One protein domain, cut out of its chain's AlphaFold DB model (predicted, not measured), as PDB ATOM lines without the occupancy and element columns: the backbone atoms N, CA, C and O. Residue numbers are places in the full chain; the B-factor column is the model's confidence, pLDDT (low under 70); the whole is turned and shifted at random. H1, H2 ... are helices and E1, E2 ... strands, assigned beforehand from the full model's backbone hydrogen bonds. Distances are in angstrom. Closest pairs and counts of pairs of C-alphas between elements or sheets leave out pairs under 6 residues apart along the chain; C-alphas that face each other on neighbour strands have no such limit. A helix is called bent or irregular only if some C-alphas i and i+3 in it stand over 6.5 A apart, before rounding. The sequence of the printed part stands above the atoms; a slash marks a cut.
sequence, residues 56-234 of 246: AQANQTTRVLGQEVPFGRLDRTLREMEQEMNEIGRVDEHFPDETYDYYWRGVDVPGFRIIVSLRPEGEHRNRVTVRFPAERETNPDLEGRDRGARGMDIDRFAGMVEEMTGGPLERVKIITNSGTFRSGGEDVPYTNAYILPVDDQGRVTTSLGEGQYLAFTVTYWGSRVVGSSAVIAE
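This is residues 56 to 234 of the 246 residues of an uncharacterized protein of Candidatus Micrarchaeota archaeon (UniProt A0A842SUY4). Two sheets stand face to face as a sandwich: a large, strongly twisted and sharply bent sheet of seven strands, E1, E2 and E7 to E11, and a smaller sheet of four, E3 to E6, over part of one of its faces. H2 follows the small sheet and packs on that same face, along E10 and E11, while H1 crosses E7 on the opposite face. The 179 printed residues hold two named helices and eleven named strands in the order E1 E2 H1 E3 E4 E5 E6 H2 E7 E8 E9 E10 E11, and the class is mixed, helices and strands. The large sheet is branched and mixed, and the small one runs E3 E4 E5 E6, all antiparallel. The whole is compact and rounded, with a radius of gyration of the C-alphas of 16.2 A and spans of 42 by 40 by 33 A.

In the large sheet E1, residues 60 to 64, and E2, residues 67 to 73, form an antiparallel hairpin, with N 62 and O 69 2.9 A apart, within hydrogen-bond range. On the other side of E2 lies E11, residues 224 to 233, its parallel neighbour, with N 231 and O 70 at 2.9 A. E10, residues 212 to 221, forms a hairpin with E11, with N 219 and O 226 at 2.8 A. On the other side of E10 lie E8, residues 186 to 197, with N 193 and O 218 at 2.8 A, and E9, residues 207 to 209, with N 208 and O 212 at 2.8 A; both are antiparallel to E10, and E9, E10 and E11 form a meander, each strand the antiparallel neighbour of the one before. E7, residues 172 to 183, is an edge strand in a hairpin with E8, with N 177 and O 192 at 2.8 A. H1, residues 78 to 87, is on this sheet at a height of 9.1 A, over E7 and across it at 87 degrees on the local plane; their closest C-alphas, Glu 82 and Ile 175, are 6.6 A apart. The other sheet is a meander of E3, residues 99 to 104, E4, residues 112 to 117, E5, residues 127 to 131, and E6, residues 149 to 153. N 102 and O 114 are 2.8 A apart, N 115 and O 129 2.7 A, and N 130 and O 150 2.7 A. In the sandwich the facing parts are 9.9 A centre to centre, their planes 7 degrees apart and their strands at 36 degrees; the closest C-alphas of E6 and E11, Arg 150 and Val 225, are 6.8 A apart. H2, residues 155 to 165, is on the large sheet at a height of 8.7 A, over E11 and only just over E10, with 3 C-alphas falling on E10; it runs along E11 at 13 degrees on the local plane. C-alphas Phe 157 and Ser 229, their closest, are 5.8 A apart. In H1 and H2 every O i to N i+4 pair is within hydrogen-bond range.

E1 begins at C-alpha 60, (-23.337, 6.899, -56.715), and E2 is 19.0 A long. H1 measures 14.5 A and H2 15.3 A. E7 starts at C-alpha 172, (-46.919, 12.707, -49.486), and spans 31.8 A, bending by 56 degrees at residue 180; E8 spans 35.1 A. E10, 25.7 A, bends by 63 degrees at residue 215. E11, 25.1 A, bends by 73 degrees at residue 229 and ends at C-alpha 233, (-34.787, 6.891, -60.962).

The C-alphas farthest apart, those of Gly 166 and Gly 185, are 47.0 A from each other. The printed part has no cut; the links H1 to E3 and E5 to E6 are long. The mean pLDDT of the printed part is 73.5, and 56 residues are under 70, among them residues 85 to 114 and 135 to 146.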
ATOM      1  N   ALA A  56     -27.762   0.803 -50.467       39.81
ATOM      2  CA  ALA A  56     -26.534   0.188 -50.983       39.81
ATOM      3  C   ALA A  56     -26.503  -0.095 -52.503       39.81
ATOM      4  O   ALA A  56     -25.487  -0.587 -52.989       39.81
ATOM      5  N   GLN A  57     -27.554   0.226 -53.275       45.91
ATOM      6  CA  GLN A  57     -27.374   0.397 -54.731       45.91
ATOM      7  C   GLN A  57     -26.806   1.783 -55.075       45.91
ATOM      8  O   GLN A  57     -26.251   1.971 -56.158       45.91
ATOM      9  N   ALA A  58     -26.856   2.734 -54.136       49.97
ATOM     10  CA  ALA A  58     -26.284   4.060 -54.297       49.97
ATOM     11  C   ALA A  58     -24.774   4.067 -54.023       49.97
ATOM     12  O   ALA A  58     -24.278   4.782 -53.158       49.97
ATOM     13  N   ASN A  59     -24.002   3.317 -54.815       55.16
ATOM     14  CA  ASN A  59     -22.559   3.583 -54.941       55.16
ATOM     15  C   ASN A  59     -22.287   4.938 -55.622       55.16
ATOM     16  O   ASN A  59     -21.139   5.342 -55.795       55.16
ATOM     17  N   GLN A  60     -23.350   5.617 -56.051       70.12
ATOM     18  CA  GLN A  60     -23.337   6.899 -56.715       70.12
ATOM     19  C   GLN A  60     -24.089   7.908 -55.854       70.12
ATOM     20  O   GLN A  60     -25.178   7.642 -55.342       70.12
ATOM     21  N   THR A  61     -23.494   9.083 -55.714       80.56
ATOM     22  CA  THR A  61     -24.126  10.258 -55.130       80.56
ATOM     23  C   THR A  61     -24.354  11.284 -56.226       80.56
ATOM     24  O   THR A  61     -23.537  11.420 -57.138       80.56
ATOM     25  N   THR A  62     -25.436  12.042 -56.121       82.62
ATOM     26  CA  THR A  62     -25.715  13.189 -56.987       82.62
ATOM     27  C   THR A  62     -25.833  14.464 -56.160       82.62
ATOM     28  O   THR A  62     -25.941  14.405 -54.934       82.62
ATOM     29  N   ARG A  63     -25.772  15.627 -56.819       85.56
ATOM     30  CA  ARG A  63     -25.961  16.926 -56.170       85.56
ATOM     31  C   ARG A  63     -27.361  17.461 -56.419       85.56
ATOM     32  O   ARG A  63     -27.740  17.681 -57.564       85.56
ATOM     33  N   VAL A  64     -28.070  17.759 -55.337       84.31
ATOM     34  CA  VAL A  64     -29.363  18.452 -55.336       84.31
ATOM     35  C   VAL A  64     -29.227  19.655 -54.414       84.31
ATOM     36  O   VAL A  64     -28.790  19.495 -53.278       84.31
ATOM     37  N   LEU A  65     -29.518  20.862 -54.913       87.25
ATOM     38  CA  LEU A  65     -29.389  22.111 -54.141       87.25
ATOM     39  C   LEU A  65     -28.011  22.264 -53.457       87.25
ATOM     40  O   LEU A  65     -27.885  22.668 -52.305       87.25
ATOM     41  N   GLY A  66     -26.943  21.856 -54.151       84.19
ATOM     42  CA  GLY A  66     -25.574  21.891 -53.621       84.19
ATOM     43  C   GLY A  66     -25.235  20.808 -52.587       84.19
ATOM     44  O   GLY A  66     -24.084  20.739 -52.158       84.19
ATOM     45  N   GLN A  67     -26.178  19.937 -52.222       83.56
ATOM     46  CA  GLN A  67     -25.979  18.848 -51.267       83.56
ATOM     47  C   GLN A  67     -25.762  17.509 -51.971       83.56
ATOM     48  O   GLN A  67     -26.450  17.196 -52.940       83.56
ATOM     49  N   GLU A  68     -24.842  16.693 -51.456       85.50
ATOM     50  CA  GLU A  68     -24.671  15.315 -51.919       85.50
ATOM     51  C   GLU A  68     -25.743  14.413 -51.303       85.50
ATOM     52  O   GLU A  68     -25.922  14.373 -50.078       85.50
ATOM     53  N   VAL A  69     -26.469  13.706 -52.169       84.00
ATOM     54  CA  VAL A  69     -27.504  12.738 -51.802       84.00
ATOM     55  C   VAL A  69     -27.272  11.412 -52.537       84.00
ATOM     56  O   VAL A  69     -26.798  11.425 -53.677       84.00
ATOM     57  N   PRO A  70     -27.586  10.262 -51.917       86.06
ATOM     58  CA  PRO A  70     -27.580   8.964 -52.584       86.06
ATOM     59  C   PRO A  70     -28.447   8.961 -53.849       86.06
ATOM     60  O   PRO A  70     -29.538   9.536 -53.862       86.06
ATOM     61  N   PHE A  71     -27.970   8.288 -54.894       82.69
ATOM     62  CA  PHE A  71     -28.723   8.023 -56.116       82.69
ATOM     63  C   PHE A  71     -29.065   6.534 -56.210       82.69
ATOM     64  O   PHE A  71     -28.171   5.692 -56.207       82.69
ATOM     65  N   GLY A  72     -30.350   6.208 -56.300       78.69
ATOM     66  CA  GLY A  72     -30.848   4.841 -56.413       78.69
ATOM     67  C   GLY A  72     -31.600   4.603 -57.720       78.69
ATOM     68  O   GLY A  72     -32.234   5.505 -58.265       78.69
ATOM     69  N   ARG A  73     -31.571   3.357 -58.195       80.31
ATOM     70  CA  ARG A  73     -32.411   2.890 -59.299       80.31
ATOM     71  C   ARG A  73     -33.545   2.045 -58.736       80.31
ATOM     72  O   ARG A  73     -33.328   1.217 -57.856       80.31
ATOM     73  N   LEU A  74     -34.748   2.269 -59.242       81.56
ATOM     74  CA  LEU A  74     -35.887   1.407 -58.974       81.56
ATOM     75  C   LEU A  74     -35.854   0.204 -59.919       81.56
ATOM     76  O   LEU A  74     -35.490   0.336 -61.085       81.56
ATOM     77  N   ASP A  75     -36.289  -0.952 -59.426       77.44
ATOM     78  CA  ASP A  75     -36.408  -2.168 -60.242       77.44
ATOM     79  C   ASP A  75     -37.643  -2.143 -61.157       77.44
ATOM     80  O   ASP A  75     -37.704  -2.868 -62.147       77.44
ATOM     81  N   ARG A  76     -38.637  -1.310 -60.819       82.12
ATOM     82  CA  ARG A  76     -39.921  -1.140 -61.516       82.12
ATOM     83  C   ARG A  76     -40.333   0.332 -61.513       82.12
ATOM     84  O   ARG A  76     -39.832   1.112 -60.703       82.12
ATOM     85  N   THR A  77     -41.231   0.721 -62.411       85.94
ATOM     86  CA  THR A  77     -41.776   2.090 -62.454       85.94
ATOM     87  C   THR A  77     -42.632   2.380 -61.222       85.94
ATOM     88  O   THR A  77     -43.231   1.467 -60.645       85.94
ATOM     89  N   LEU A  78     -42.765   3.657 -60.840       82.69
ATOM     90  CA  LEU A  78     -43.637   4.023 -59.713       82.69
ATOM     91  C   LEU A  78     -45.087   3.592 -59.974       82.69
ATOM     92  O   LEU A  78     -45.777   3.146 -59.063       82.69
ATOM     93  N   ARG A  79     -45.526   3.651 -61.236       84.56
ATOM     94  CA  ARG A  79     -46.865   3.224 -61.660       84.56
ATOM     95  C   ARG A  79     -47.123   1.739 -61.402       84.56
ATOM     96  O   ARG A  79     -48.197   1.398 -60.919       84.56
ATOM     97  N   GLU A  80     -46.171   0.869 -61.726       83.44
ATOM     98  CA  GLU A  80     -46.304  -0.578 -61.494       83.44
ATOM     99  C   GLU A  80     -46.374  -0.890 -59.997       83.44
ATOM    100  O   GLU A  80     -47.209  -1.679 -59.562       83.44
ATOM    101  N   MET A  81     -45.548  -0.217 -59.195       80.94
ATOM    102  CA  MET A  81     -45.564  -0.369 -57.739       80.94
ATOM    103  C   MET A  81     -46.873   0.154 -57.125       80.94
ATOM    104  O   MET A  81     -47.420  -0.458 -56.212       80.94
ATOM    105  N   GLU A  82     -47.409   1.267 -57.636       77.38
ATOM    106  CA  GLU A  82     -48.705   1.807 -57.208       77.38
ATOM    107  C   GLU A  82     -49.870   0.866 -57.536       77.38
ATOM    108  O   GLU A  82     -50.786   0.728 -56.723       77.38
ATOM    109  N   GLN A  83     -49.851   0.223 -58.707       78.12
ATOM    110  CA  GLN A  83     -50.869  -0.754 -59.104       78.12
ATOM    111  C   GLN A  83     -50.877  -1.958 -58.161       78.12
ATOM    112  O   GLN A  83     -51.924  -2.269 -57.600       78.12
ATOM    113  N   GLU A  84     -49.709  -2.544 -57.897       73.31
ATOM    114  CA  GLU A  84     -49.562  -3.650 -56.947       73.31
ATOM    115  C   GLU A  84     -50.079  -3.266 -55.549       73.31
ATOM    116  O   GLU A  84     -50.827  -4.011 -54.918       73.31
ATOM    117  N   MET A  85     -49.761  -2.060 -55.071       68.75
ATOM    118  CA  MET A  85     -50.265  -1.588 -53.779       68.75
ATOM    119  C   MET A  85     -51.786  -1.416 -53.736       68.75
ATOM    120  O   MET A  85     -52.388  -1.620 -52.682       68.75
ATOM    121  N   ASN A  86     -52.414  -1.012 -54.840       67.12
ATOM    122  CA  ASN A  86     -53.870  -0.887 -54.906       67.12
ATOM    123  C   ASN A  86     -54.561  -2.260 -54.912       67.12
ATOM    124  O   ASN A  86     -55.662  -2.382 -54.382       67.12
ATOM    125  N   GLU A  87     -53.916  -3.287 -55.469       62.97
ATOM    126  CA  GLU A  87     -54.421  -4.666 -55.496       62.97
ATOM    127  C   GLU A  87     -54.337  -5.353 -54.124       62.97
ATOM    128  O   GLU A  87     -55.205  -6.156 -53.782       62.97
ATOM    129  N   ILE A  88     -53.341  -5.000 -53.305       56.12
ATOM    130  CA  ILE A  88     -53.099  -5.595 -51.974       56.12
ATOM    131  C   ILE A  88     -54.038  -5.020 -50.881       56.12
ATOM    132  O   ILE A  88     -54.086  -5.525 -49.759       56.12
ATOM    133  N   GLY A  89     -54.872  -4.027 -51.216       47.47
ATOM    134  CA  GLY A  89     -55.804  -3.371 -50.292       47.47
ATOM    135  C   GLY A  89     -55.132  -2.247 -49.493       47.47
ATOM    136  O   GLY A  89     -54.079  -2.430 -48.882       47.47
ATOM    137  N   ARG A  90     -55.737  -1.051 -49.509       52.59
ATOM    138  CA  ARG A  90     -55.171   0.189 -48.948       52.59
ATOM    139  C   ARG A  90     -55.919   0.671 -47.697       52.59
ATOM    140  O   ARG A  90     -57.138   0.711 -47.691       52.59
ATOM    141  N   VAL A  91     -55.116   1.066 -46.704       46.28
ATOM    142  CA  VAL A  91     -55.299   2.058 -45.620       46.28
ATOM    143  C   VAL A  91     -56.720   2.581 -45.343       46.28
ATOM    144  O   VAL A  91     -57.238   3.410 -46.088       46.28
ATOM    145  N   ASP A  92     -57.239   2.220 -44.168       40.50
ATOM    146  CA  ASP A  92     -58.266   2.971 -43.438       40.50
ATOM    147  C   ASP A  92     -57.590   3.949 -42.456       40.50
ATOM    148  O   ASP A  92     -56.580   3.601 -41.860       40.50
ATOM    149  N   GLU A  93     -58.185   5.128 -42.257       41.38
ATOM    150  CA  GLU A  93     -57.869   6.176 -41.257       41.38
ATOM    151  C   GLU A  93     -56.897   7.302 -41.671       41.38
ATOM    152  O   GLU A  93     -55.690   7.279 -41.450       41.38
ATOM    153  N   HIS A  94     -57.486   8.385 -42.185       42.56
ATOM    154  CA  HIS A  94     -56.903   9.726 -42.165       42.56
ATOM    155  C   HIS A  94     -57.065  10.324 -40.757       42.56
ATOM    156  O   HIS A  94     -58.192  10.451 -40.274       42.56
ATOM    157  N   PHE A  95     -55.966  10.700 -40.095       46.12
ATOM    158  CA  PHE A  95     -56.023  11.440 -38.831       46.12
ATOM    159  C   PHE A  95     -56.008  12.954 -39.110       46.12
ATOM    160  O   PHE A  95     -55.224  13.396 -39.949       46.12
ATOM    161  N   PRO A  96     -56.822  13.758 -38.401       46.62
ATOM    162  CA  PRO A  96     -57.074  15.170 -38.717       46.62
ATOM    163  C   PRO A  96     -55.886  16.142 -38.536       46.62
ATOM    164  O   PRO A  96     -56.048  17.328 -38.799       46.62
ATOM    165  N   ASP A  97     -54.692  15.667 -38.156       50.50
ATOM    166  CA  ASP A  97     -53.581  16.520 -37.705       50.50
ATOM    167  C   ASP A  97     -52.273  16.309 -38.509       50.50
ATOM    168  O   ASP A  97     -51.237  15.944 -37.932       50.50
ATOM    169  N   GLU A  98     -52.306  16.495 -39.837       51.19
ATOM    170  CA  GLU A  98     -51.101  16.527 -40.710       51.19
ATOM    171  C   GLU A  98     -50.238  15.254 -40.634       51.19
ATOM    172  O   GLU A  98     -49.012  15.256 -40.793       51.19
ATOM    173  N   THR A  99     -50.896  14.140 -40.321       52.12
ATOM    174  CA  THR A  99     -50.267  12.847 -40.102       52.12
ATOM    175  C   THR A  99     -50.802  11.875 -41.139       52.12
ATOM    176  O   THR A  99     -51.964  11.469 -41.090       52.12
ATOM    177  N   TYR A 100     -49.950  11.512 -42.094       54.47
ATOM    178  CA  TYR A 100     -50.267  10.506 -43.096       54.47
ATOM    179  C   TYR A 100     -50.040   9.138 -42.504       54.47
ATOM    180  O   TYR A 100     -48.921   8.793 -42.126       54.47
ATOM    181  N   ASP A 101     -51.108   8.369 -42.433       48.09
ATOM    182  CA  ASP A 101     -51.074   7.013 -41.949       48.09
ATOM    183  C   ASP A 101     -51.183   6.050 -43.120       48.09
ATOM    184  O   ASP A 101     -52.108   6.151 -43.918       48.09
ATOM    185  N   TYR A 102     -50.223   5.144 -43.256       53.97
ATOM    186  CA  TYR A 102     -50.246   4.099 -44.263       53.97
ATOM    187  C   TYR A 102     -50.117   2.736 -43.597       53.97
ATOM    188  O   TYR A 102     -49.044   2.333 -43.143       53.97
ATOM    189  N   TYR A 103     -51.220   1.995 -43.584       47.19
ATOM    190  CA  TYR A 103     -51.238   0.578 -43.261       47.19
ATOM    191  C   TYR A 103     -50.730  -0.241 -44.445       47.19
ATOM    192  O   TYR A 103     -51.327  -0.229 -45.522       47.19
ATOM    193  N   TRP A 104     -49.657  -0.996 -44.223       46.56
ATOM    194  CA  TRP A 104     -49.219  -2.034 -45.142       46.56
ATOM    195  C   TRP A 104     -49.399  -3.395 -44.480       46.56
ATOM    196  O   TRP A 104     -48.796  -3.683 -43.446       46.56
ATOM    197  N   ARG A 105     -50.233  -4.246 -45.077       45.78
ATOM    198  CA  ARG A 105     -50.309  -5.670 -44.745       45.78
ATOM    199  C   ARG A 105     -49.643  -6.431 -45.882       45.78
ATOM    200  O   ARG A 105     -50.241  -6.608 -46.935       45.78
ATOM    201  N   GLY A 106     -48.390  -6.829 -45.688       38.50
ATOM    202  CA  GLY A 106     -47.753  -7.774 -46.597       38.50
ATOM    203  C   GLY A 106     -48.462  -9.124 -46.516       38.50
ATOM    204  O   GLY A 106     -48.972  -9.483 -45.456       38.50
ATOM    205  N   VAL A 107     -48.463  -9.877 -47.616       36.81
ATOM    206  CA  VAL A 107     -49.102 -11.205 -47.700       36.81
ATOM    207  C   VAL A 107     -48.552 -12.173 -46.634       36.81
ATOM    208  O   VAL A 107     -49.317 -12.961 -46.091       36.81
ATOM    209  N   ASP A 108     -47.280 -12.013 -46.236       35.97
ATOM    210  CA  ASP A 108     -46.584 -12.873 -45.256       35.97
ATOM    211  C   ASP A 108     -45.916 -12.111 -44.091       35.97
ATOM    212  O   ASP A 108     -45.189 -12.686 -43.274       35.97
ATOM    213  N   VAL A 109     -46.140 -10.798 -43.984       42.06
ATOM    214  CA  VAL A 109     -45.547  -9.962 -42.930       42.06
ATOM    215  C   VAL A 109     -46.679  -9.321 -42.123       42.06
ATOM    216  O   VAL A 109     -47.424  -8.514 -42.682       42.06
ATOM    217  N   PRO A 110     -46.813  -9.632 -40.815       50.75
ATOM    218  CA  PRO A 110     -47.685  -8.916 -39.890       50.75
ATOM    219  C   PRO A 110     -47.513  -7.419 -40.096       50.75
ATOM    220  O   PRO A 110     -46.389  -6.920 -40.009       50.75
ATOM    221  N   GLY A 111     -48.615  -6.762 -40.458       55.12
ATOM    222  CA  GLY A 111     -48.573  -5.446 -41.075       55.12
ATOM    223  C   GLY A 111     -47.761  -4.434 -40.276       55.12
ATOM    224  O   GLY A 111     -47.821  -4.404 -39.045       55.12
ATOM    225  N   PHE A 112     -46.999  -3.609 -40.986       59.47
ATOM    226  CA  PHE A 112     -46.382  -2.426 -40.409       59.47
ATOM    227  C   PHE A 112     -47.178  -1.196 -40.844       59.47
ATOM    228  O   PHE A 112     -47.804  -1.157 -41.905       59.47
ATOM    229  N   ARG A 113     -47.163  -0.180 -39.993       67.38
ATOM    230  CA  ARG A 113     -47.848   1.091 -40.208       67.38
ATOM    231  C   ARG A 113     -46.793   2.174 -40.364       67.38
ATOM    232  O   ARG A 113     -45.974   2.343 -39.466       67.38
ATOM    233  N   ILE A 114     -46.777   2.872 -41.494       69.81
ATOM    234  CA  ILE A 114     -45.883   4.010 -41.725       69.81
ATOM    235  C   ILE A 114     -46.679   5.277 -41.477       69.81
ATOM    236  O   ILE A 114     -47.653   5.559 -42.163       69.81
ATOM    237  N   ILE A 115     -46.236   6.036 -40.491       70.94
ATOM    238  CA  ILE A 115     -46.813   7.300 -40.077       70.94
ATOM    239  C   ILE A 115     -45.830   8.390 -40.483       70.94
ATOM    240  O   ILE A 115     -44.678   8.362 -40.055       70.94
ATOM    241  N   VAL A 116     -46.260   9.357 -41.280       70.62
ATOM    242  CA  VAL A 116     -45.460  10.540 -41.618       70.62
ATOM    243  C   VAL A 116     -46.138  11.747 -40.994       70.62
ATOM    244  O   VAL A 116     -47.244  12.100 -41.390       70.62
ATOM    245  N   SER A 117     -45.493  12.352 -40.001       72.69
ATOM    246  CA  SER A 117     -45.947  13.593 -39.380       72.69
ATOM    247  C   SER A 117     -45.216  14.761 -40.028       72.69
ATOM    248  O   SER A 117     -43.987  14.815 -39.980       72.69
ATOM    249  N   LEU A 118     -45.966  15.669 -40.649       66.06
ATOM    250  CA  LEU A 118     -45.439  16.846 -41.357       66.06
ATOM    251  C   LEU A 118     -45.628  18.137 -40.556       66.06
ATOM    252  O   LEU A 118     -45.603  19.231 -41.110       66.06
ATOM    253  N   ARG A 119     -45.830  18.002 -39.241       65.56
ATOM    254  CA  ARG A 119     -46.117  19.142 -38.376       65.56
ATOM    255  C   ARG A 119     -44.991  20.170 -38.465       65.56
ATOM    256  O   ARG A 119     -43.832  19.754 -38.431       65.56
ATOM    257  N   PRO A 120     -45.296  21.478 -38.498       59.12
ATOM    258  CA  PRO A 120     -44.287  22.534 -38.489       59.12
ATOM    259  C   PRO A 120     -43.630  22.716 -37.111       59.12
ATOM    260  O   PRO A 120     -42.506  23.213 -37.026       59.12
ATOM    261  N   GLU A 121     -44.289  22.276 -36.030       59.47
ATOM    262  CA  GLU A 121     -43.824  22.413 -34.644       59.47
ATOM    263  C   GLU A 121     -44.233  21.207 -33.763       59.47
ATOM    264  O   GLU A 121     -45.177  20.475 -34.070       59.47
ATOM    265  N   GLY A 122     -43.530  21.005 -32.639       66.06
ATOM    266  CA  GLY A 122     -43.835  19.983 -31.625       66.06
ATOM    267  C   GLY A 122     -42.935  18.737 -31.645       66.06
ATOM    268  O   GLY A 122     -42.026  18.608 -32.458       66.06
ATOM    269  N   GLU A 123     -43.201  17.798 -30.730       56.72
ATOM    270  CA  GLU A 123     -42.386  16.589 -30.455       56.72
ATOM    271  C   GLU A 123     -42.287  15.602 -31.643       56.72
ATOM    272  O   GLU A 123     -41.480  14.668 -31.645       56.72
ATOM    273  N   HIS A 124     -43.106  15.801 -32.679       63.06
ATOM    274  CA  HIS A 124     -43.170  14.960 -33.878       63.06
ATOM    275  C   HIS A 124     -43.036  15.764 -35.178       63.06
ATOM    276  O   HIS A 124     -43.432  15.270 -36.231       63.06
ATOM    277  N   ARG A 125     -42.494  16.990 -35.106       71.31
ATOM    278  CA  ARG A 125     -42.193  17.812 -36.285       71.31
ATOM    279  C   ARG A 125     -41.415  16.981 -37.305       71.31
ATOM    280  O   ARG A 125     -40.403  16.394 -36.937       71.31
ATOM    281  N   ASN A 126     -41.886  16.943 -38.554       72.38
ATOM    282  CA  ASN A 126     -41.208  16.290 -39.679       72.38
ATOM    283  C   ASN A 126     -40.590  14.936 -39.309       72.38
ATOM    284  O   ASN A 126     -39.373  14.755 -39.367       72.38
ATOM    285  N   ARG A 127     -41.422  13.971 -38.923       81.06
ATOM    286  CA  ARG A 127     -40.964  12.661 -38.458       81.06
ATOM    287  C   ARG A 127     -41.654  11.536 -39.205       81.06
ATOM    288  O   ARG A 127     -42.876  11.517 -39.331       81.06
ATOM    289  N   VAL A 128     -40.880  10.540 -39.622       79.00
ATOM    290  CA  VAL A 128     -41.420   9.257 -40.087       79.00
ATOM    291  C   VAL A 128     -41.361   8.273 -38.936       79.00
ATOM    292  O   VAL A 128     -40.321   8.127 -38.305       79.00
ATOM    293  N   THR A 129     -42.465   7.590 -38.660       77.25
ATOM    294  CA  THR A 129     -42.583   6.554 -37.636       77.25
ATOM    295  C   THR A 129     -43.140   5.281 -38.255       77.25
ATOM    296  O   THR A 129     -44.255   5.256 -38.755       77.25
ATOM    297  N   VAL A 130     -42.378   4.201 -38.188       75.94
ATOM    298  CA  VAL A 130     -42.824   2.846 -38.492       75.94
ATOM    299  C   VAL A 130     -43.307   2.201 -37.196       75.94
ATOM    300  O   VAL A 130     -42.564   2.135 -36.214       75.94
ATOM    301  N   ARG A 131     -44.550   1.721 -37.181       73.44
ATOM    302  CA  ARG A 131     -45.111   0.917 -36.094       73.44
ATOM    303  C   ARG A 131     -45.264  -0.536 -36.516       73.44
ATOM    304  O   ARG A 131     -45.694  -0.823 -37.631       73.44
ATOM    305  N   PHE A 132     -44.953  -1.439 -35.601       70.94
ATOM    306  CA  PHE A 132     -45.077  -2.884 -35.743       70.94
ATOM    307  C   PHE A 132     -45.666  -3.492 -34.458       70.94
ATOM    308  O   PHE A 132     -45.702  -2.816 -33.426       70.94
ATOM    309  N   PRO A 133     -46.146  -4.750 -34.495       68.75
ATOM    310  CA  PRO A 133     -46.692  -5.410 -33.310       68.75
ATOM    311  C   PRO A 133     -45.682  -5.425 -32.157       68.75
ATOM    312  O   PRO A 133     -44.509  -5.757 -32.354       68.75
ATOM    313  N   ALA A 134     -46.123  -5.065 -30.951       71.44
ATOM    314  CA  ALA A 134     -45.258  -4.886 -29.784       71.44
ATOM    315  C   ALA A 134     -44.459  -6.154 -29.418       71.44
ATOM    316  O   ALA A 134     -43.401  -6.067 -28.793       71.44
ATOM    317  N   GLU A 135     -44.928  -7.329 -29.836       69.69
ATOM    318  CA  GLU A 135     -44.303  -8.636 -29.622       69.69
ATOM    319  C   GLU A 135     -43.001  -8.818 -30.419       69.69
ATOM    320  O   GLU A 135     -42.168  -9.639 -30.048       69.69
ATOM    321  N   ARG A 136     -42.801  -8.052 -31.501       66.88
ATOM    322  CA  ARG A 136     -41.555  -8.052 -32.296       66.88
ATOM    323  C   ARG A 136     -40.505  -7.085 -31.761       66.88
ATOM    324  O   ARG A 136     -39.389  -7.033 -32.281       66.88
ATOM    325  N   GLU A 137     -40.854  -6.312 -30.737       68.88
ATOM    326  CA  GLU A 137     -39.909  -5.433 -30.072       68.88
ATOM    327  C   GLU A 137     -38.862  -6.258 -29.323       68.88
ATOM    328  O   GLU A 137     -39.188  -6.994 -28.392       68.88
ATOM    329  N   THR A 138     -37.608  -6.116 -29.744       65.69
ATOM    330  CA  THR A 138     -36.446  -6.811 -29.171       65.69
ATOM    331  C   THR A 138     -35.562  -5.886 -28.346       65.69
ATOM    332  O   THR A 138     -34.685  -6.374 -27.640       65.69
ATOM    333  N   ASN A 139     -35.779  -4.568 -28.416       62.81
ATOM    334  CA  ASN A 139     -35.099  -3.606 -27.568       62.81
ATOM    335  C   ASN A 139     -35.750  -3.605 -26.173       62.81
ATOM    336  O   ASN A 139     -36.903  -3.178 -26.057       62.81
ATOM    337  N   PRO A 140     -35.041  -4.060 -25.125       64.81
ATOM    338  CA  PRO A 140     -35.585  -4.101 -23.772       64.81
ATOM    339  C   PRO A 140     -35.789  -2.707 -23.163       64.81
ATOM    340  O   PRO A 140     -36.557  -2.585 -22.218       64.81
ATOM    341  N   ASP A 141     -35.150  -1.667 -23.709       64.94
ATOM    342  CA  ASP A 141     -35.205  -0.302 -23.170       64.94
ATOM    343  C   ASP A 141     -36.477   0.463 -23.579       64.94
ATOM    344  O   ASP A 141     -36.672   1.613 -23.186       64.94
ATOM    345  N   LEU A 142     -37.340  -0.141 -24.405       64.88
ATOM    346  CA  LEU A 142     -38.587   0.470 -24.862       64.88
ATOM    347  C   LEU A 142     -39.785  -0.127 -24.131       64.88
ATOM    348  O   LEU A 142     -40.146  -1.289 -24.327       64.88
ATOM    349  N   GLU A 143     -40.442   0.706 -23.329       60.78
ATOM    350  CA  GLU A 143     -41.606   0.330 -22.531       60.78
ATOM    351  C   GLU A 143     -42.883   1.063 -22.972       60.78
ATOM    352  O   GLU A 143     -42.862   2.107 -23.627       60.78
ATOM    353  N   GLY A 144     -44.035   0.510 -22.584       67.94
ATOM    354  CA  GLY A 144     -45.329   1.177 -22.727       67.94
ATOM    355  C   GLY A 144     -45.738   1.464 -24.177       67.94
ATOM    356  O   GLY A 144     -45.637   0.606 -25.051       67.94
ATOM    357  N   ARG A 145     -46.261   2.673 -24.416       63.34
ATOM    358  CA  ARG A 145     -46.881   3.096 -25.689       63.34
ATOM    359  C   ARG A 145     -45.911   3.201 -26.873       63.34
ATOM    360  O   ARG A 145     -46.363   3.241 -28.013       63.34
ATOM    361  N   ASP A 146     -44.611   3.261 -26.595       63.19
ATOM    362  CA  ASP A 146     -43.555   3.422 -27.602       63.19
ATOM    363  C   ASP A 146     -42.986   2.069 -28.058       63.19
ATOM    364  O   ASP A 146     -42.203   1.987 -29.011       63.19
ATOM    365  N   ARG A 147     -43.422   0.978 -27.415       72.56
ATOM    366  CA  ARG A 147     -43.071  -0.384 -27.798       72.56
ATOM    367  C   ARG A 147     -43.597  -0.679 -29.201       72.56
ATOM    368  O   ARG A 147     -44.780  -0.508 -29.483       72.56
ATOM    369  N   GLY A 148     -42.714  -1.131 -30.087       69.62
ATOM    370  CA  GLY A 148     -43.078  -1.377 -31.478       69.62
ATOM    371  C   GLY A 148     -43.129  -0.129 -32.357       69.62
ATOM    372  O   GLY A 148     -43.494  -0.236 -33.522       69.62
ATOM    373  N   ALA A 149     -42.760   1.051 -31.847       76.00
ATOM    374  CA  ALA A 149     -42.625   2.264 -32.644       76.00
ATOM    375  C   ALA A 149     -41.146   2.598 -32.873       76.00
ATOM    376  O   ALA A 149     -40.320   2.606 -31.958       76.00
ATOM    377  N   ARG A 150     -40.790   2.897 -34.119       77.19
ATOM    378  CA  ARG A 150     -39.475   3.418 -34.498       77.19
ATOM    379  C   ARG A 150     -39.650   4.585 -35.422       77.19
ATOM    380  O   ARG A 150     -40.430   4.493 -36.352       77.19
ATOM    381  N   GLY A 151     -38.900   5.654 -35.209       79.50
ATOM    382  CA  GLY A 151     -38.972   6.788 -36.112       79.50
ATOM    383  C   GLY A 151     -37.641   7.463 -36.344       79.50
ATOM    384  O   GLY A 151     -36.646   7.130 -35.705       79.50
ATOM    385  N   MET A 152     -37.665   8.397 -37.281       81.19
ATOM    386  CA  MET A 152     -36.534   9.205 -37.710       81.19
ATOM    387  C   MET A 152     -37.014  10.576 -38.167       81.19
ATOM    388  O   MET A 152     -38.111  10.698 -38.723       81.19
ATOM    389  N   ASP A 153     -36.169  11.574 -37.953       84.19
ATOM    390  CA  ASP A 153     -36.432  12.944 -38.369       84.19
ATOM    391  C   ASP A 153     -36.182  13.099 -39.874       84.19
ATOM    392  O   ASP A 153     -35.224  12.556 -40.433       84.19
ATOM    393  N   ILE A 154     -37.056  13.854 -40.533       85.75
ATOM    394  CA  ILE A 154     -37.009  14.158 -41.966       85.75
ATOM    395  C   ILE A 154     -36.874  15.656 -42.239       85.75
ATOM    396  O   ILE A 154     -37.037  16.080 -43.378       85.75
ATOM    397  N   ASP A 155     -36.524  16.462 -41.234       86.94
ATOM    398  CA  ASP A 155     -36.377  17.922 -41.353       86.94
ATOM    399  C   ASP A 155     -35.507  18.344 -42.538       86.94
ATOM    400  O   ASP A 155     -35.879  19.224 -43.312       86.94
ATOM    401  N   ARG A 156     -34.363  17.677 -42.735       86.88
ATOM    402  CA  ARG A 156     -33.480  17.963 -43.875       86.88
ATOM    403  C   ARG A 156     -34.190  17.747 -45.211       86.88
ATOM    404  O   ARG A 156     -33.993  18.519 -46.142       86.88
ATOM    405  N   PHE A 157     -34.985  16.686 -45.312       89.94
ATOM    406  CA  PHE A 157     -35.757  16.400 -46.513       89.94
ATOM    407  C   PHE A 157     -36.853  17.443 -46.722       89.94
ATOM    408  O   PHE A 157     -36.942  17.987 -47.817       89.94
ATOM    409  N   ALA A 158     -37.617  17.772 -45.676       88.19
ATOM    410  CA  ALA A 158     -38.646  18.807 -45.728       88.19
ATOM    411  C   ALA A 158     -38.074  20.161 -46.188       88.19
ATOM    412  O   ALA A 158     -38.642  20.781 -47.081       88.19
ATOM    413  N   GLY A 159     -36.903  20.555 -45.675       89.31
ATOM    414  CA  GLY A 159     -36.213  21.772 -46.111       89.31
ATOM    415  C   GLY A 159     -35.789  21.745 -47.584       89.31
ATOM    416  O   GLY A 159     -35.951  22.739 -48.283       89.31
ATOM    417  N   MET A 160     -35.304  20.604 -48.095       91.31
ATOM    418  CA  MET A 160     -34.995  20.473 -49.530       91.31
ATOM    419  C   MET A 160     -36.249  20.533 -50.406       91.31
ATOM    420  O   MET A 160     -36.194  21.096 -51.495       91.31
ATOM    421  N   VAL A 161     -37.371  19.966 -49.952       90.56
ATOM    422  CA  VAL A 161     -38.648  20.080 -50.668       90.56
ATOM    423  C   VAL A 161     -39.068  21.541 -50.742       90.56
ATOM    424  O   VAL A 161     -39.321  22.018 -51.841       90.56
ATOM    425  N   GLU A 162     -39.064  22.249 -49.613       90.62
ATOM    426  CA  GLU A 162     -39.440  23.664 -49.547       90.62
ATOM    427  C   GLU A 162     -38.586  24.537 -50.469       90.62
ATOM    428  O   GLU A 162     -39.117  25.359 -51.214       90.62
ATOM    429  N   GLU A 163     -37.274  24.309 -50.499       91.88
ATOM    430  CA  GLU A 163     -36.372  25.035 -51.394       91.88
ATOM    431  C   GLU A 163     -36.628  24.715 -52.880       91.88
ATOM    432  O   GLU A 163     -36.530  25.602 -53.728       91.88
ATOM    433  N   MET A 164     -36.986  23.471 -53.220       89.50
ATOM    434  CA  MET A 164     -37.265  23.065 -54.604       89.50
ATOM    435  C   MET A 164     -38.636  23.513 -55.117       89.50
ATOM    436  O   MET A 164     -38.764  23.853 -56.293       89.50
ATOM    437  N   THR A 165     -39.670  23.450 -54.279       89.44
ATOM    438  CA  THR A 165     -41.066  23.697 -54.678       89.44
ATOM    439  C   THR A 165     -41.536  25.109 -54.334       89.44
ATOM    440  O   THR A 165     -42.549  25.556 -54.873       89.44
ATOM    441  N   GLY A 166     -40.818  25.820 -53.458       88.12
ATOM    442  CA  GLY A 166     -41.203  27.129 -52.931       88.12
ATOM    443  C   GLY A 166     -42.301  27.080 -51.866       88.12
ATOM    444  O   GLY A 166     -42.826  28.132 -51.502       88.12
ATOM    445  N   GLY A 167     -42.674  25.891 -51.384       83.94
ATOM    446  CA  GLY A 167     -43.721  25.706 -50.381       83.94
ATOM    447  C   GLY A 167     -43.472  24.483 -49.495       83.94
ATOM    448  O   GLY A 167     -42.721  23.588 -49.882       83.94
ATOM    449  N   PRO A 168     -44.079  24.429 -48.300       84.19
ATOM    450  CA  PRO A 168     -43.797  23.379 -47.331       84.19
ATOM    451  C   PRO A 168     -44.179  21.985 -47.850       84.19
ATOM    452  O   PRO A 168     -45.001  21.811 -48.752       84.19
ATOM    453  N   LEU A 169     -43.572  20.958 -47.251       81.44
ATOM    454  CA  LEU A 169     -43.975  19.574 -47.472       81.44
ATOM    455  C   LEU A 169     -45.321  19.327 -46.775       81.44
ATOM    456  O   LEU A 169     -45.350  19.047 -45.584       81.44
ATOM    457  N   GLU A 170     -46.419  19.421 -47.523       76.06
ATOM    458  CA  GLU A 170     -47.775  19.281 -46.963       76.06
ATOM    459  C   GLU A 170     -48.408  17.918 -47.232       76.06
ATOM    460  O   GLU A 170     -49.183  17.430 -46.418       76.06
ATOM    461  N   ARG A 171     -48.090  17.284 -48.368       76.00
ATOM    462  CA  ARG A 171     -48.688  16.008 -48.782       76.00
ATOM    463  C   ARG A 171     -47.631  15.054 -49.307       76.00
ATOM    464  O   ARG A 171     -46.725  15.447 -50.043       76.00
ATOM    465  N   VAL A 172     -47.791  13.772 -48.984       81.25
ATOM    466  CA  VAL A 172     -46.919  12.707 -49.486       81.25
ATOM    467  C   VAL A 172     -47.712  11.547 -50.070       81.25
ATOM    468  O   VAL A 172     -48.813  11.229 -49.627       81.25
ATOM    469  N   LYS A 173     -47.113  10.875 -51.050       81.50
ATOM    470  CA  LYS A 173     -47.472   9.529 -51.479       81.50
ATOM    471  C   LYS A 173     -46.391   8.574 -50.990       81.50
ATOM    472  O   LYS A 173     -45.207   8.812 -51.213       81.50
ATOM    473  N   ILE A 174     -46.805   7.489 -50.343       80.31
ATOM    474  CA  ILE A 174     -45.897   6.432 -49.896       80.31
ATOM    475  C   ILE A 174     -46.045   5.231 -50.820       80.31
ATOM    476  O   ILE A 174     -47.159   4.740 -51.027       80.31
ATOM    477  N   ILE A 175     -44.920   4.771 -51.361       78.31
ATOM    478  CA  ILE A 175     -44.828   3.562 -52.178       78.31
ATOM    479  C   ILE A 175     -43.889   2.583 -51.485       78.31
ATOM    480  O   ILE A 175     -42.786   2.958 -51.101       78.31
ATOM    481  N   THR A 176     -44.308   1.333 -51.310       77.19
ATOM    482  CA  THR A 176     -43.525   0.320 -50.588       77.19
ATOM    483  C   THR A 176     -42.992  -0.762 -51.518       77.19
ATOM    484  O   THR A 176     -43.667  -1.145 -52.468       77.19
ATOM    485  N   ASN A 177     -41.816  -1.304 -51.206       76.38
ATOM    486  CA  ASN A 177     -41.247  -2.492 -51.841       76.38
ATOM    487  C   ASN A 177     -40.699  -3.432 -50.767       76.38
ATOM    488  O   ASN A 177     -40.038  -2.958 -49.850       76.38
ATOM    489  N   SER A 178     -40.901  -4.738 -50.892       75.12
ATOM    490  CA  SER A 178     -40.322  -5.719 -49.968       75.12
ATOM    491  C   SER A 178     -39.453  -6.720 -50.711       75.12
ATOM    492  O   SER A 178     -39.681  -7.003 -51.883       75.12
ATOM    493  N   GLY A 179     -38.458  -7.259 -50.022       75.31
ATOM    494  CA  GLY A 179     -37.550  -8.245 -50.589       75.31
ATOM    495  C   GLY A 179     -36.716  -8.925 -49.517       75.31
ATOM    496  O   GLY A 179     -36.989  -8.804 -48.321       75.31
ATOM    497  N   THR A 180     -35.678  -9.631 -49.948       75.50
ATOM    498  CA  THR A 180     -34.682 -10.254 -49.074       75.50
ATOM    499  C   THR A 180     -33.274  -9.897 -49.541       75.50
ATOM    500  O   THR A 180     -33.033  -9.663 -50.725       75.50
ATOM    501  N   PHE A 181     -32.321  -9.833 -48.612       71.12
ATOM    502  CA  PHE A 181     -30.896  -9.730 -48.929       71.12
ATOM    503  C   PHE A 181     -30.085 -10.686 -48.079       71.12
ATOM    504  O   PHE A 181     -30.478 -11.032 -46.968       71.12
ATOM    505  N   ARG A 182     -28.913 -11.070 -48.577       72.88
ATOM    506  CA  ARG A 182     -28.045 -11.992 -47.861       72.88
ATOM    507  C   ARG A 182     -27.136 -11.249 -46.887       72.88
ATOM    508  O   ARG A 182     -26.333 -10.416 -47.303       72.88
ATOM    509  N   SER A 183     -27.220 -11.577 -45.603       70.38
ATOM    510  CA  SER A 183     -26.385 -11.015 -44.535       70.38
ATOM    511  C   SER A 183     -25.938 -12.122 -43.591       70.38
ATOM    512  O   SER A 183     -26.754 -12.897 -43.112       70.38
ATOM    513  N   GLY A 184     -24.630 -12.236 -43.340       71.88
ATOM    514  CA  GLY A 184     -24.103 -13.274 -42.442       71.88
ATOM    515  C   GLY A 184     -24.397 -14.716 -42.884       71.88
ATOM    516  O   GLY A 184     -24.323 -15.622 -42.066       71.88
ATOM    517  N   GLY A 185     -24.724 -14.937 -44.163       77.12
ATOM    518  CA  GLY A 185     -25.094 -16.250 -44.704       77.12
ATOM    519  C   GLY A 185     -26.599 -16.532 -44.741       77.12
ATOM    520  O   GLY A 185     -26.983 -17.479 -45.428       77.12
ATOM    521  N   GLU A 186     -27.414 -15.688 -44.106       75.50
ATOM    522  CA  GLU A 186     -28.872 -15.803 -44.012       75.50
ATOM    523  C   GLU A 186     -29.583 -14.801 -44.927       75.50
ATOM    524  O   GLU A 186     -29.061 -13.713 -45.194       75.50
ATOM    525  N   ASP A 187     -30.782 -15.161 -45.388       76.50
ATOM    526  CA  ASP A 187     -31.662 -14.253 -46.121       76.50
ATOM    527  C   ASP A 187     -32.483 -13.430 -45.124       76.50
ATOM    528  O   ASP A 187     -33.308 -13.950 -44.373       76.50
ATOM    529  N   VAL A 188     -32.243 -12.123 -45.114       75.31
ATOM    530  CA  VAL A 188     -32.887 -11.169 -44.217       75.31
ATOM    531  C   VAL A 188     -33.984 -10.436 -44.984       75.31
ATOM    532  O   VAL A 188     -33.679  -9.756 -45.970       75.31
ATOM    533  N   PRO A 189     -35.256 -10.536 -44.558       75.00
ATOM    534  CA  PRO A 189     -36.335  -9.785 -45.174       75.00
ATOM    535  C   PRO A 189     -36.216  -8.300 -44.843       75.00
ATOM    536  O   PRO A 189     -35.835  -7.914 -43.732       75.00
ATOM    537  N   TYR A 190     -36.589  -7.467 -45.803       75.69
ATOM    538  CA  TYR A 190     -36.666  -6.027 -45.631       75.69
ATOM    539  C   TYR A 190     -37.907  -5.459 -46.307       75.69
ATOM    540  O   TYR A 190     -38.461  -6.043 -47.244       75.69
ATOM    541  N   THR A 191     -38.277  -4.261 -45.871       76.50
ATOM    542  CA  THR A 191     -39.248  -3.422 -46.558       76.50
ATOM    543  C   THR A 191     -38.716  -2.005 -46.699       76.50
ATOM    544  O   THR A 191     -38.296  -1.384 -45.726       76.50
ATOM    545  N   ASN A 192     -38.752  -1.496 -47.923       79.25
ATOM    546  CA  ASN A 192     -38.466  -0.119 -48.278       79.25
ATOM    547  C   ASN A 192     -39.763   0.663 -48.454       79.25
ATOM    548  O   ASN A 192     -40.726   0.155 -49.026       79.25
ATOM    549  N   ALA A 193     -39.752   1.920 -48.036       80.56
ATOM    550  CA  ALA A 193     -40.777   2.901 -48.324       80.56
ATOM    551  C   ALA A 193     -40.146   4.126 -48.986       80.56
ATOM    552  O   ALA A 193     -39.173   4.691 -48.485       80.56
ATOM    553  N   TYR A 194     -40.727   4.528 -50.107       84.94
ATOM    554  CA  TYR A 194     -40.414   5.738 -50.848       84.94
ATOM    555  C   TYR A 194     -41.489   6.768 -50.527       84.94
ATOM    556  O   TYR A 194     -42.655   6.579 -50.871       84.94
ATOM    557  N   ILE A 195     -41.100   7.832 -49.837       85.44
ATOM    558  CA  ILE A 195     -41.981   8.935 -49.466       85.44
ATOM    559  C   ILE A 195     -41.750  10.059 -50.474       85.44
ATOM    560  O   ILE A 195     -40.674  10.660 -50.524       85.44
ATOM    561  N   LEU A 196     -42.763  10.295 -51.304       88.06
ATOM    562  CA  LEU A 196     -42.742  11.224 -52.428       88.06
ATOM    563  C   LEU A 196     -43.642  12.424 -52.122       88.06
ATOM    564  O   LEU A 196     -44.830  12.217 -51.877       88.06
ATOM    565  N   PRO A 197     -43.136  13.665 -52.158       87.69
ATOM    566  CA  PRO A 197     -43.956  14.866 -52.055       87.69
ATOM    567  C   PRO A 197     -44.933  14.941 -53.227       87.69
ATOM    568  O   PRO A 197     -44.535  14.715 -54.373       87.69
ATOM    569  N   VAL A 198     -46.201  15.244 -52.957       85.56
ATOM    570  CA  VAL A 198     -47.237  15.355 -53.994       85.56
ATOM    571  C   VAL A 198     -48.057  16.628 -53.856       85.56
ATOM    572  O   VAL A 198     -48.152  17.196 -52.775       85.56
ATOM    573  N   ASP A 199     -48.662  17.066 -54.956       82.50
ATOM    574  CA  ASP A 199     -49.615  18.172 -54.964       82.50
ATOM    575  C   ASP A 199     -51.038  17.711 -54.620       82.50
ATOM    576  O   ASP A 199     -51.299  16.538 -54.315       82.50
ATOM    577  N   ASP A 200     -51.991  18.639 -54.731       81.06
ATOM    578  CA  ASP A 200     -53.380  18.348 -54.408       81.06
ATOM    579  C   ASP A 200     -54.052  17.310 -55.306       81.06
ATOM    580  O   ASP A 200     -55.004  16.637 -54.896       81.06
ATOM    581  N   GLN A 201     -53.509  17.144 -56.508       81.69
ATOM    582  CA  GLN A 201     -53.950  16.192 -57.517       81.69
ATOM    583  C   GLN A 201     -53.209  14.848 -57.399       81.69
ATOM    584  O   GLN A 201     -53.462  13.938 -58.186       81.69
ATOM    585  N   GLY A 202     -52.306  14.699 -56.422       77.38
ATOM    586  CA  GLY A 202     -51.519  13.486 -56.203       77.38
ATOM    587  C   GLY A 202     -50.336  13.319 -57.163       77.38
ATOM    588  O   GLY A 202     -49.808  12.207 -57.281       77.38
ATOM    589  N   ARG A 203     -49.920  14.388 -57.855       85.50
ATOM    590  CA  ARG A 203     -48.757  14.402 -58.756       85.50
ATOM    591  C   ARG A 203     -47.488  14.690 -57.963       85.50
ATOM    592  O   ARG A 203     -47.496  15.564 -57.107       85.50
ATOM    593  N   VAL A 204     -46.396  13.987 -58.265       87.94
ATOM    594  CA  VAL A 204     -45.107  14.174 -57.577       87.94
ATOM    595  C   VAL A 204     -44.524  15.551 -57.900       87.94
ATOM    596  O   VAL A 204     -44.322  15.872 -59.071       87.94
ATOM    597  N   THR A 205     -44.245  16.360 -56.876       88.62
ATOM    598  CA  THR A 205     -43.816  17.765 -57.036       88.62
ATOM    599  C   THR A 205     -42.308  17.931 -57.157       88.62
ATOM    600  O   THR A 205     -41.837  18.921 -57.705       88.62
ATOM    601  N   THR A 206     -41.538  16.941 -56.716       89.88
ATOM    602  CA  THR A 206     -40.068  16.949 -56.742       89.88
ATOM    603  C   THR A 206     -39.479  16.146 -57.905       89.88
ATOM    604  O   THR A 206     -38.416  15.530 -57.784       89.88
ATOM    605  N   SER A 207     -40.176  16.130 -59.046       89.56
ATOM    606  CA  SER A 207     -39.647  15.566 -60.291       89.56
ATOM    607  C   SER A 207     -38.427  16.363 -60.759       89.56
ATOM    608  O   SER A 207     -38.482  17.586 -60.872       89.56
ATOM    609  N   LEU A 208     -37.334  15.663 -61.053       86.62
ATOM    610  CA  LEU A 208     -36.088  16.232 -61.574       86.62
ATOM    611  C   LEU A 208     -35.996  16.136 -63.108       86.62
ATOM    612  O   LEU A 208     -35.011  16.579 -63.699       86.62
ATOM    613  N   GLY A 209     -37.035  15.596 -63.754       81.44
ATOM    614  CA  GLY A 209     -37.053  15.282 -65.180       81.44
ATOM    615  C   GLY A 209     -36.736  13.814 -65.449       81.44
ATOM    616  O   GLY A 209     -36.151  13.131 -64.613       81.44
ATOM    617  N   GLU A 210     -37.183  13.329 -66.612       82.94
ATOM    618  CA  GLU A 210     -36.891  11.978 -67.111       82.94
ATOM    619  C   GLU A 210     -37.083  10.873 -66.069       82.94
ATOM    620  O   GLU A 210     -36.179  10.093 -65.831       82.94
ATOM    621  N   GLY A 211     -38.221  10.852 -65.370       84.69
ATOM    622  CA  GLY A 211     -38.532   9.817 -64.374       84.69
ATOM    623  C   GLY A 211     -37.562   9.721 -63.191       84.69
ATOM    624  O   GLY A 211     -37.413   8.644 -62.606       84.69
ATOM    625  N   GLN A 212     -36.901  10.827 -62.839       88.50
ATOM    626  CA  GLN A 212     -36.112  10.974 -61.618       88.50
ATOM    627  C   GLN A 212     -36.861  11.825 -60.593       88.50
ATOM    628  O   GLN A 212     -37.489  12.829 -60.938       88.50
ATOM    629  N   TYR A 213     -36.762  11.452 -59.320       91.19
ATOM    630  CA  TYR A 213     -37.521  12.075 -58.238       91.19
ATOM    631  C   TYR A 213     -36.661  12.221 -56.987       91.19
ATOM    632  O   TYR A 213     -35.954  11.284 -56.612       91.19
ATOM    633  N   LEU A 214     -36.756  13.361 -56.298       92.19
ATOM    634  CA  LEU A 214     -36.262  13.463 -54.923       92.19
ATOM    635  C   LEU A 214     -37.296  12.832 -53.976       92.19
ATOM    636  O   LEU A 214     -38.443  13.281 -53.920       92.19
ATOM    637  N   ALA A 215     -36.878  11.824 -53.214       90.75
ATOM    638  CA  ALA A 215     -37.708  11.096 -52.259       90.75
ATOM    639  C   ALA A 215     -37.001  10.960 -50.905       90.75
ATOM    640  O   ALA A 215     -35.772  11.035 -50.811       90.75
ATOM    641  N   PHE A 216     -37.772  10.705 -49.851       88.38
ATOM    642  CA  PHE A 216     -37.222  10.179 -48.607       88.38
ATOM    643  C   PHE A 216     -37.379   8.661 -48.600       88.38
ATOM    644  O   PHE A 216     -38.487   8.140 -48.722       88.38
ATOM    645  N   THR A 217     -36.262   7.948 -48.500       86.31
ATOM    646  CA  THR A 217     -36.230   6.485 -48.507       86.31
ATOM    647  C   THR A 217     -36.092   5.975 -47.089       86.31
ATOM    648  O   THR A 217     -35.167   6.384 -46.387       86.31
ATOM    649  N   VAL A 218     -36.964   5.056 -46.691       83.19
ATOM    650  CA  VAL A 218     -36.928   4.393 -45.385       83.19
ATOM    651  C   VAL A 218     -36.826   2.897 -45.595       83.19
ATOM    652  O   VAL A 218     -37.649   2.326 -46.299       83.19
ATOM    653  N   THR A 219     -35.853   2.254 -44.961       80.44
ATOM    654  CA  THR A 219     -35.679   0.801 -44.997       80.44
ATOM    655  C   THR A 219     -35.874   0.235 -43.601       80.44
ATOM    656  O   THR A 219     -35.274   0.714 -42.636       80.44
ATOM    657  N   TYR A 220     -36.696  -0.805 -43.505       76.50
ATOM    658  CA  TYR A 220     -36.942  -1.581 -42.301       76.50
ATOM    659  C   TYR A 220     -36.486  -3.026 -42.488       76.50
ATOM    660  O   TYR A 220     -36.830  -3.659 -43.482       76.50
ATOM    661  N   TRP A 221     -35.726  -3.551 -41.530       75.12
ATOM    662  CA  TRP A 221     -35.321  -4.956 -41.475       75.12
ATOM    663  C   TRP A 221     -35.046  -5.359 -40.027       75.12
ATOM    664  O   TRP A 221     -34.416  -4.620 -39.263       75.12
ATOM    665  N   GLY A 222     -35.512  -6.542 -39.623       71.06
ATOM    666  CA  GLY A 222     -35.448  -6.956 -38.218       71.06
ATOM    667  C   GLY A 222     -36.152  -5.939 -37.313       71.06
ATOM    668  O   GLY A 222     -37.340  -5.715 -37.482       71.06
ATOM    669  N   SER A 223     -35.422  -5.318 -36.378       67.56
ATOM    670  CA  SER A 223     -35.895  -4.235 -35.490       67.56
ATOM    671  C   SER A 223     -35.247  -2.870 -35.784       67.56
ATOM    672  O   SER A 223     -35.261  -1.963 -34.946       67.56
ATOM    673  N   ARG A 224     -34.641  -2.715 -36.969       71.69
ATOM    674  CA  ARG A 224     -33.899  -1.515 -37.375       71.69
ATOM    675  C   ARG A 224     -34.657  -0.753 -38.447       71.69
ATOM    676  O   ARG A 224     -35.122  -1.347 -39.415       71.69
ATOM    677  N   VAL A 225     -34.716   0.567 -38.288       74.19
ATOM    678  CA  VAL A 225     -35.172   1.489 -39.330       74.19
ATOM    679  C   VAL A 225     -34.024   2.436 -39.655       74.19
ATOM    680  O   VAL A 225     -33.417   2.996 -38.742       74.19
ATOM    681  N   VAL A 226     -33.737   2.633 -40.937       80.31
ATOM    682  CA  VAL A 226     -32.850   3.707 -41.414       80.31
ATOM    683  C   VAL A 226     -33.538   4.479 -42.517       80.31
ATOM    684  O   VAL A 226     -34.406   3.939 -43.202       80.31
ATOM    685  N   GLY A 227     -33.148   5.732 -42.700       82.62
ATOM    686  CA  GLY A 227     -33.637   6.500 -43.824       82.62
ATOM    687  C   GLY A 227     -32.772   7.695 -44.148       82.62
ATOM    688  O   GLY A 227     -31.918   8.118 -43.369       82.62
ATOM    689  N   SER A 228     -32.976   8.187 -45.358       85.06
ATOM    690  CA  SER A 228     -32.213   9.272 -45.953       85.06
ATOM    691  C   SER A 228     -33.003   9.889 -47.095       85.06
ATOM    692  O   SER A 228     -33.804   9.220 -47.746       85.06
ATOM    693  N   SER A 229     -32.732  11.154 -47.393       88.25
ATOM    694  CA  SER A 229     -33.108  11.731 -48.682       88.25
ATOM    695  C   SER A 229     -32.298  11.070 -49.792       88.25
ATOM    696  O   SER A 229     -31.103  10.846 -49.610       88.25
ATOM    697  N   ALA A 230     -32.920  10.787 -50.930       89.38
ATOM    698  CA  ALA A 230     -32.260  10.204 -52.089       89.38
ATOM    699  C   ALA A 230     -32.928  10.675 -53.382       89.38
ATOM    700  O   ALA A 230     -34.117  11.002 -53.400       89.38
ATOM    701  N   VAL A 231     -32.169  10.665 -54.474       88.88
ATOM    702  CA  VAL A 231     -32.752  10.693 -55.816       88.88
ATOM    703  C   VAL A 231     -33.011   9.257 -56.240       88.88
ATOM    704  O   VAL A 231     -32.103   8.429 -56.192       88.88
ATOM    705  N   ILE A 232     -34.241   8.963 -56.648       88.00
ATOM    706  CA  ILE A 232     -34.621   7.672 -57.222       88.00
ATOM    707  C   ILE A 232     -34.957   7.849 -58.699       88.00
ATOM    708  O   ILE A 232     -35.613   8.822 -59.072       88.00
ATOM    709  N   ALA A 233     -34.507   6.915 -59.530       86.75
ATOM    710  CA  ALA A 233     -34.787   6.891 -60.962       86.75
ATOM    711  C   ALA A 233     -35.563   5.631 -61.344       86.75
ATOM    712  O   ALA A 233     -35.250   4.535 -60.872       86.75
ATOM    713  N   GLU A 234     -36.550   5.777 -62.224       87.31
ATOM    714  CA  GLU A 234     -37.225   4.631 -62.839       87.31
ATOM    715  C   GLU A 234     -36.253   3.780 -63.687       87.31
ATOM    716  O   GLU A 234     -35.208   4.281 -64.121       87.31
TER     717      GLU A 234